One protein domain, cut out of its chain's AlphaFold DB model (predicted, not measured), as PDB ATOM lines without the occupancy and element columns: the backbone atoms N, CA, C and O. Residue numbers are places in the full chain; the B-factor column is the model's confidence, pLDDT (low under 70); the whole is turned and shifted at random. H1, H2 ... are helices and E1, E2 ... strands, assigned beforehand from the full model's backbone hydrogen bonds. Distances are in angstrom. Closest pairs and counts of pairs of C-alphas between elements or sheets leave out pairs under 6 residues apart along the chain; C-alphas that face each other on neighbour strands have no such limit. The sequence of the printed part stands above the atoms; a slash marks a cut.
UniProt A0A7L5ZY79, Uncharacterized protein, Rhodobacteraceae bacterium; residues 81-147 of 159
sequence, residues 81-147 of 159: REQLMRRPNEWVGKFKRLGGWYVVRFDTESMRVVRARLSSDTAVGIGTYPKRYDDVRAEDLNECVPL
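This is residues 81 to 147 of the 159 residues of an uncharacterized protein of Rhodobacteraceae bacterium (UniProt A0A7L5ZY79). A small, strongly twisted sheet of three strands, E1, E2 and E3, makes the core, with two short helices, H1 and H2, packed on it. A long loop, residues 118 to 137, arches out from E3 and comes back to H2, pairing briefly with E3 on its way. The printed part has 67 residues, with two named helices and three named strands in the order H1 E1 E2 E3 H2; the sheet runs E1, E2, E3, antiparallel throughout. The class is mixed, helices and strands, with under half of the residues in named elements. The whole is compact and rounded, radius of gyration of the C-alphas 11.1 A, spanning 27 by 24 by 19 A.

E2, residues 100 to 107, is 21.7 A long. E1 is residues 93 to 97, 13.7 A, and E3 residues 112 to 117, 16.8 A. H1, residues 81 to 86, 8.8 A, begins at C-alpha 81 (267.508, 266.178, 282.380). H2, residues 138 to 142, 7.0 A, ends at C-alpha 142 (264.477, 257.961, 283.389).

The strands form a meander, each the antiparallel neighbour of the one before. Hairpin E1 and E2 has N 95 and O 102 at 2.9 A; hairpin E2 and E3 has N 103 and O 116 at 2.8 A. Residues 145 to 146 pair with 93 to 94 of E1, and residues 134 to 135 with 114 to 115 of E3, both antiparallel. H1 is on the sheet and over E2; the closest C-alphas are those of Leu 84 and Phe 106, 5.4 A. H2 is on the sheet at a height of 8.6 A, only just over E2 with 3 of its 5 C-alphas. H1 and H2 are close but not clearly touching: the closest C-alphas, of Arg 81 and Leu 141, are 7.3 A apart. In H1 every O i to N i+4 pair is within hydrogen-bond range; in H2 0 of 1 is, but 2 of 2 O i to N i+3 pairs are.

The two C-alphas farthest apart, those of Arg 86 and Leu 98, are 28.6 A apart. The printed part has no cut. The link E3 to H2 is long, 20 residues; within it, residues 120 to 132 have pLDDT under 70.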
ATOM      1  N   ARG A  81     266.745 265.315 281.463       92.88
ATOM      2  CA  ARG A  81     267.508 266.178 282.380       92.88
ATOM      3  C   ARG A  81     268.205 267.293 281.617       92.88
ATOM      4  O   ARG A  81     268.127 268.451 282.006       92.88
ATOM      5  N   GLU A  82     268.818 266.955 280.491       92.06
ATOM      6  CA  GLU A  82     269.425 267.945 279.606       92.06
ATOM      7  C   GLU A  82     268.382 268.927 279.053       92.06
ATOM      8  O   GLU A  82     268.621 270.131 278.992       92.06
ATOM      9  N   GLN A  83     267.196 268.432 278.693       90.81
ATOM     10  CA  GLN A  83     266.118 269.276 278.178       90.81
ATOM     11  C   GLN A  83     265.572 270.238 279.236       90.81
ATOM     12  O   GLN A  83     265.347 271.404 278.923       90.81
ATOM     13  N   LEU A  84     265.417 269.772 280.477       92.12
ATOM     14  CA  LEU A  84     265.000 270.582 281.625       92.12
ATOM     15  C   LEU A  84     265.970 271.745 281.887       92.12
ATOM     16  O   LEU A  84     265.527 272.839 282.216       92.12
ATOM     17  N   MET A  85     267.273 271.521 281.688       91.31
ATOM     18  CA  MET A  85     268.298 272.561 281.830       91.31
ATOM     19  C   MET A  85     268.312 273.546 280.656       91.31
ATOM     20  O   MET A  85     268.520 274.738 280.856       91.31
ATOM     21  N   ARG A  86     268.105 273.064 279.423       91.06
ATOM     22  CA  ARG A  86     268.128 273.904 278.210       91.06
ATOM     23  C   ARG A  86     266.887 274.783 278.061       91.06
ATOM     24  O   ARG A  86     266.977 275.845 277.454       91.06
ATOM     25  N   ARG A  87     265.735 274.316 278.545       87.88
ATOM     26  CA  ARG A  87     264.429 274.971 278.383       87.88
ATOM     27  C   ARG A  87     263.699 275.049 279.729       87.88
ATOM     28  O   ARG A  87     262.699 274.357 279.931       87.88
ATOM     29  N   PRO A  88     264.218 275.842 280.683       88.38
ATOM     30  CA  PRO A  88     263.559 276.030 281.967       88.38
ATOM     31  C   PRO A  88     262.155 276.625 281.781       88.38
ATOM     32  O   PRO A  88     261.898 277.360 280.833       88.38
ATOM     33  N   ASN A  89     261.240 276.303 282.693       86.19
ATOM     34  CA  ASN A  89     259.814 276.657 282.692       86.19
ATOM     35  C   ASN A  89     258.965 276.100 281.536       86.19
ATOM     36  O   ASN A  89     257.735 276.177 281.608       86.19
ATOM     37  N   GLU A  90     259.575 275.472 280.529       87.25
ATOM     38  CA  GLU A  90     258.868 274.736 279.483       87.25
ATOM     39  C   GLU A  90     258.605 273.286 279.893       87.25
ATOM     40  O   GLU A  90     259.423 272.620 280.531       87.25
ATOM     41  N   TRP A  91     257.459 272.756 279.470       88.44
ATOM     42  CA  TRP A  91     257.191 271.325 279.555       88.44
ATOM     43  C   TRP A  91     257.976 270.610 278.456       88.44
ATOM     44  O   TRP A  91     257.726 270.816 277.271       88.44
ATOM     45  N   VAL A  92     258.936 269.771 278.840       88.69
ATOM     46  CA  VAL A  92     259.908 269.196 277.890       88.69
ATOM     47  C   VAL A  92     259.727 267.705 277.654       88.69
ATOM     48  O   VAL A  92     260.047 267.200 276.577       88.69
ATOM     49  N   GLY A  93     259.199 266.989 278.643       89.56
ATOM     50  CA  GLY A  93     259.039 265.543 278.600       89.56
ATOM     51  C   GLY A  93     257.761 265.097 279.282       89.56
ATOM     52  O   GLY A  93     257.066 265.882 279.929       89.56
ATOM     53  N   LYS A  94     257.455 263.814 279.135       90.06
ATOM     54  CA  LYS A  94     256.345 263.172 279.827       90.06
ATOM     55  C   LYS A  94     256.632 261.712 280.118       90.06
ATOM     56  O   LYS A  94     257.408 261.084 279.411       90.06
ATOM     57  N   PHE A  95     255.927 261.158 281.084       89.50
ATOM     58  CA  PHE A  95     256.029 259.758 281.475       89.50
ATOM     59  C   PHE A  95     254.650 259.223 281.873       89.50
ATOM     60  O   PHE A  95     253.709 259.996 282.089       89.50
ATOM     61  N   LYS A  96     254.504 257.896 281.933       87.44
ATOM     62  CA  LYS A  96     253.238 257.231 282.264       87.44
ATOM     63  C   LYS A  96     253.328 256.570 283.639       87.44
ATOM     64  O   LYS A  96     254.281 255.857 283.940       87.44
ATOM     65  N   ARG A  97     252.307 256.781 284.469       88.12
ATOM     66  CA  ARG A  97     252.118 256.105 285.764       88.12
ATOM     67  C   ARG A  97     250.673 255.639 285.908       88.12
ATOM     68  O   ARG A  97     249.827 255.913 285.052       88.12
ATOM     69  N   LEU A  98     250.382 254.953 287.013       82.56
ATOM     70  CA  LEU A  98     249.008 254.695 287.440       82.56
ATOM     71  C   LEU A  98     248.261 256.038 287.529       82.56
ATOM     72  O   LEU A  98     248.708 256.969 288.198       82.56
ATOM     73  N   GLY A  99     247.169 256.169 286.777       80.88
ATOM     74  CA  GLY A  99     246.416 257.421 286.641       80.88
ATOM     75  C   GLY A  99     246.687 258.217 285.358       80.88
ATOM     76  O   GLY A  99     245.955 259.163 285.081       80.88
ATOM     77  N   GLY A 100     247.657 257.831 284.526       85.56
ATOM     78  CA  GLY A 100     247.805 258.364 283.169       85.56
ATOM     79  C   GLY A 100     249.153 259.020 282.889       85.56
ATOM     80  O   GLY A 100     250.179 258.654 283.464       85.56
ATOM     81  N   TRP A 101     249.142 259.949 281.936       87.38
ATOM     82  CA  TRP A 101     250.332 260.667 281.498       87.38
ATOM     83  C   TRP A 101     250.596 261.882 282.382       87.38
ATOM     84  O   TRP A 101     249.673 262.598 282.766       87.38
ATOM     85  N   TYR A 102     251.868 262.124 282.664       88.81
ATOM     86  CA  TYR A 102     252.355 263.281 283.401       88.81
ATOM     87  C   TYR A 102     253.414 263.985 282.574       88.81
ATOM     88  O   TYR A 102     254.234 263.322 281.948       88.81
ATOM     89  N   VAL A 103     253.403 265.309 282.580       90.50
ATOM     90  CA  VAL A 103     254.398 266.159 281.919       90.50
ATOM     91  C   VAL A 103     255.375 266.708 282.947       90.50
ATOM     92  O   VAL A 103     254.999 266.862 284.107       90.50
ATOM     93  N   VAL A 104     256.611 266.997 282.538       92.12
ATOM     94  CA  VAL A 104     257.659 267.533 283.424       92.12
ATOM     95  C   VAL A 104     258.259 268.835 282.906       92.12
ATOM     96  O   VAL A 104     258.467 268.988 281.698       92.12
ATOM     97  N   ARG A 105     258.545 269.755 283.831       91.88
ATOM     98  CA  ARG A 105     259.284 271.004 283.595       91.88
ATOM     99  C   ARG A 105     260.222 271.298 284.760       91.88
ATOM    100  O   ARG A 105     260.017 270.794 285.863       91.88
ATOM    101  N   PHE A 106     261.219 272.140 284.529       93.75
ATOM    102  CA  PHE A 106     262.020 272.721 285.600       93.75
ATOM    103  C   PHE A 106     261.409 274.070 285.960       93.75
ATOM    104  O   PHE A 106     261.343 274.943 285.103       93.75
ATOM    105  N   ASP A 107     260.906 274.215 287.180       91.25
ATOM    106  CA  ASP A 107     260.358 275.474 287.674       91.25
ATOM    107  C   ASP A 107     261.488 276.314 288.273       91.25
ATOM    108  O   ASP A 107     262.079 275.934 289.285       91.25
ATOM    109  N   THR A 108     261.800 277.443 287.638       90.81
ATOM    110  CA  THR A 108     262.886 278.325 288.088       90.81
ATOM    111  C   THR A 108     262.533 279.127 289.328       90.81
ATOM    112  O   THR A 108     263.442 279.573 290.017       90.81
ATOM    113  N   GLU A 109     261.247 279.333 289.625       89.00
ATOM    114  CA  GLU A 109     260.844 280.077 290.824       89.00
ATOM    115  C   GLU A 109     261.074 279.231 292.076       89.00
ATOM    116  O   GLU A 109     261.664 279.695 293.051       89.00
ATOM    117  N   SER A 110     260.656 277.962 292.032       88.94
ATOM    118  CA  SER A 110     260.857 277.014 293.134       88.94
ATOM    119  C   SER A 110     262.140 276.177 293.019       88.94
ATOM    120  O   SER A 110     262.397 275.338 293.881       88.94
ATOM    121  N   MET A 111     262.954 276.416 291.982       92.12
ATOM    122  CA  MET A 111     264.244 275.762 291.708       92.12
ATOM    123  C   MET A 111     264.189 274.228 291.763       92.12
ATOM    124  O   MET A 111     265.089 273.568 292.288       92.12
ATOM    125  N   ARG A 112     263.123 273.636 291.217       93.00
ATOM    126  CA  ARG A 112     262.884 272.186 291.269       93.00
ATOM    127  C   ARG A 112     262.205 271.659 290.014       93.00
ATOM    128  O   ARG A 112     261.526 272.380 289.285       93.00
ATOM    129  N   VAL A 113     262.369 270.361 289.776       93.25
ATOM    130  CA  VAL A 113     261.655 269.662 288.706       93.25
ATOM    131  C   VAL A 113     260.260 269.313 289.196       93.25
ATOM    132  O   VAL A 113     260.098 268.641 290.214       93.25
ATOM    133  N   VAL A 114     259.261 269.744 288.439       92.75
ATOM    134  CA  VAL A 114     257.855 269.550 288.770       92.75
ATOM    135  C   VAL A 114     257.122 268.753 287.702       92.75
ATOM    136  O   VAL A 114     257.490 268.786 286.524       92.75
ATOM    137  N   ARG A 115     256.046 268.070 288.109       90.75
ATOM    138  CA  ARG A 115     255.103 267.411 287.199       90.75
ATOM    139  C   ARG A 115     253.691 267.959 287.299       90.75
ATOM    140  O   ARG A 115     253.253 268.433 288.345       90.75
ATOM    141  N   ALA A 116     252.959 267.797 286.205       87.38
ATOM    142  CA  ALA A 116     251.512 267.958 286.148       87.38
ATOM    143  C   ALA A 116     250.886 266.785 285.387       87.38
ATOM    144  O   ALA A 116     251.498 266.227 284.474       87.38
ATOM    145  N   ARG A 117     249.664 266.397 285.759       86.25
ATOM    146  CA  ARG A 117     248.906 265.379 285.022       86.25
ATOM    147  C   ARG A 117     248.444 265.963 283.686       86.25
ATOM    148  O   ARG A 117     247.890 267.058 283.657       86.25
ATOM    149  N   LEU A 118     248.657 265.229 282.600       78.69
ATOM    150  CA  LEU A 118     248.173 265.583 281.268       78.69
ATOM    151  C   LEU A 118     246.691 265.191 281.169       78.69
ATOM    152  O   LEU A 118     246.367 264.005 281.242       78.69
ATOM    153  N   SER A 119     245.795 266.172 281.057       70.31
ATOM    154  CA  SER A 119     244.363 265.929 280.832       70.31
ATOM    155  C   SER A 119     244.065 265.794 279.335       70.31
ATOM    156  O   SER A 119     244.809 266.292 278.494       70.31
ATOM    157  N   SER A 120     242.965 265.127 278.984       56.53
ATOM    158  CA  SER A 120     242.491 264.997 277.595       56.53
ATOM    159  C   SER A 120     242.239 266.350 276.911       56.53
ATOM    160  O   SER A 120     242.410 266.456 275.699       56.53
ATOM    161  N   ASP A 121     241.927 267.391 277.690       46.84
ATOM    162  CA  ASP A 121     241.586 268.732 277.196       46.84
ATOM    163  C   ASP A 121     242.793 269.676 277.047       46.84
ATOM    164  O   ASP A 121     242.668 270.761 276.484       46.84
ATOM    165  N   THR A 122     243.991 269.293 277.502       50.12
ATOM    166  CA  THR A 122     245.181 270.174 277.476       50.12
ATOM    167  C   THR A 122     245.953 270.122 276.153       50.12
ATOM    168  O   THR A 122     247.173 270.287 276.115       50.12
ATOM    169  N   ALA A 123     245.246 269.932 275.035       43.12
ATOM    170  CA  ALA A 123     245.851 269.943 273.703       43.12
ATOM    171  C   ALA A 123     246.423 271.317 273.311       43.12
ATOM    172  O   ALA A 123     247.347 271.379 272.506       43.12
ATOM    173  N   VAL A 124     245.910 272.418 273.862       41.56
ATOM    174  CA  VAL A 124     246.378 273.775 273.560       41.56
ATOM    175  C   VAL A 124     246.126 274.641 274.793       41.56
ATOM    176  O   VAL A 124     244.984 274.961 275.096       41.56
ATOM    177  N   GLY A 125     247.188 274.992 275.521       41.44
ATOM    178  CA  GLY A 125     247.117 275.889 276.679       41.44
ATOM    179  C   GLY A 125     247.471 275.215 278.001       41.44
ATOM    180  O   GLY A 125     246.616 275.027 278.859       41.44
ATOM    181  N   ILE A 126     248.763 274.941 278.227       47.31
ATOM    182  CA  ILE A 126     249.290 274.756 279.592       47.31
ATOM    183  C   ILE A 126     249.478 276.140 280.242       47.31
ATOM    184  O   ILE A 126     250.562 276.551 280.638       47.31
ATOM    185  N   GLY A 127     248.384 276.887 280.266       45.84
ATOM    186  CA  GLY A 127     248.182 278.181 280.896       45.84
ATOM    187  C   GLY A 127     246.676 278.237 281.066       45.84
ATOM    188  O   GLY A 127     245.961 278.459 280.105       45.84
ATOM    189  N   THR A 128     246.140 277.753 282.175       41.69
ATOM    190  CA  THR A 128     246.117 278.454 283.455       41.69
ATOM    191  C   THR A 128     245.941 277.423 284.576       41.69
ATOM    192  O   THR A 128     244.912 276.769 284.650       41.69
ATOM    193  N   TYR A 129     246.926 277.322 285.476       43.62
ATOM    194  CA  TYR A 129     246.889 276.576 286.748       43.62
ATOM    195  C   TYR A 129     246.706 275.042 286.690       43.62
ATOM    196  O   TYR A 129     245.713 274.502 286.219       43.62
ATOM    197  N   PRO A 130     247.606 274.326 287.382       48.16
ATOM    198  CA  PRO A 130     247.237 273.911 288.735       48.16
ATOM    199  C   PRO A 130     248.050 274.668 289.792       48.16
ATOM    200  O   PRO A 130     249.262 274.802 289.680       48.16
ATOM    201  N   LYS A 131     247.396 275.121 290.873       53.88
ATOM    202  CA  LYS A 131     248.051 275.715 292.062       53.88
ATOM    203  C   LYS A 131     248.969 274.736 292.816       53.88
ATOM    204  O   LYS A 131     249.548 275.106 293.833       53.88
ATOM    205  N   ARG A 132     249.066 273.479 292.372       63.12
ATOM    206  CA  ARG A 132     249.900 272.448 292.984       63.12
ATOM    207  C   ARG A 132     250.619 271.667 291.904       63.12
ATOM    208  O   ARG A 132     250.007 270.951 291.117       63.12
ATOM    209  N   TYR A 133     251.922 271.861 291.899       77.25
ATOM    210  CA  TYR A 133     252.865 271.022 291.207       77.25
ATOM    211  C   TYR A 133     253.397 269.989 292.188       77.25
ATOM    212  O   TYR A 133     253.795 270.353 293.298       77.25
ATOM    213  N   ASP A 134     253.410 268.731 291.766       83.81
ATOM    214  CA  ASP A 134     254.040 267.673 292.543       83.81
ATOM    215  C   ASP A 134     255.510 267.555 292.152       83.81
ATOM    216  O   ASP A 134     255.887 267.799 290.998       83.81
ATOM    217  N   ASP A 135     256.325 267.124 293.105       87.12
ATOM    218  CA  ASP A 135     257.719 266.803 292.839       87.12
ATOM    219  C   ASP A 135     257.822 265.547 291.965       87.12
ATOM    220  O   ASP A 135     257.009 264.614 292.038       87.12
ATOM    221  N   VAL A 136     258.843 265.533 291.110       90.31
ATOM    222  CA  VAL A 136     259.131 264.410 290.216       90.31
ATOM    223  C   VAL A 136     260.179 263.516 290.846       90.31
ATOM    224  O   VAL A 136     261.229 263.990 291.277       90.31
ATOM    225  N   ARG A 137     259.917 262.208 290.875       89.88
ATOM    226  CA  ARG A 137     260.910 261.243 291.348       89.88
ATOM    227  C   ARG A 137     262.010 261.058 290.304       89.88
ATOM    228  O   ARG A 137     261.760 261.168 289.104       89.88
ATOM    229  N   ALA A 138     263.228 260.749 290.738       88.88
ATOM    230  CA  ALA A 138     264.360 260.586 289.824       88.88
ATOM    231  C   ALA A 138     264.133 259.458 288.801       88.88
ATOM    232  O   ALA A 138     264.588 259.555 287.661       88.88
ATOM    233  N   GLU A 139     263.400 258.418 289.191       89.12
ATOM    234  CA  GLU A 139     263.067 257.270 288.348       89.12
ATOM    235  C   GLU A 139     262.066 257.660 287.255       89.12
ATOM    236  O   GLU A 139     262.199 257.225 286.114       89.12
ATOM    237  N   ASP A 140     261.125 258.559 287.562       91.00
ATOM    238  CA  ASP A 140     260.160 259.084 286.587       91.00
ATOM    239  C   ASP A 140     260.872 259.820 285.437       91.00
ATOM    240  O   ASP A 140     260.448 259.752 284.283       91.00
ATOM    241  N   LEU A 141     261.993 260.488 285.732       90.38
ATOM    242  CA  LEU A 141     262.810 261.166 284.723       90.38
ATOM    243  C   LEU A 141     263.517 260.185 283.779       90.38
ATOM    244  O   LEU A 141     263.750 260.520 282.620       90.38
ATOM    245  N   ASN A 142     263.841 258.974 284.238       86.00
ATOM    246  CA  ASN A 142     264.477 257.961 283.389       86.00
ATOM    247  C   ASN A 142     263.500 257.357 282.372       86.00
ATOM    248  O   ASN A 142     263.921 256.880 281.324       86.00
ATOM    249  N   GLU A 143     262.204 257.406 282.667       85.62
ATOM    250  CA  GLU A 143     261.137 256.886 281.807       85.62
ATOM    251  C   GLU A 143     260.481 257.969 280.945       85.62
ATOM    252  O   GLU A 143     259.489 257.725 280.251       85.62
ATOM    253  N   CYS A 144     261.005 259.193 281.000       87.81
ATOM    254  CA  CYS A 144     260.458 260.278 280.216       87.81
ATOM    255  C   CYS A 144     260.696 260.055 278.718       87.81
ATOM    256  O   CYS A 144     261.773 259.672 278.270       87.81
ATOM    257  N   VAL A 145     259.678 260.388 277.934       85.12
ATOM    258  CA  VAL A 145     259.724 260.514 276.477       85.12
ATOM    259  C   VAL A 145     259.447 261.973 276.089       85.12
ATOM    260  O   VAL A 145     258.869 262.714 276.893       85.12
ATOM    261  N   PRO A 146     259.804 262.413 274.868       84.12
ATOM    262  CA  PRO A 146     259.510 263.771 274.412       84.12
ATOM    263  C   PRO A 146     258.018 264.136 274.536       84.12
ATOM    264  O   PRO A 146     257.132 263.312 274.263       84.12
ATOM    265  N   LEU A 147     257.719 265.385 274.916       77.88
ATOM    266  CA  LEU A 147     256.339 265.853 275.111       77.88
ATOM    267  C   LEU A 147     255.472 265.750 273.841       77.88
ATOM    268  O   LEU A 147     254.291 265.427 273.946       77.88
TER     269      LEU A 147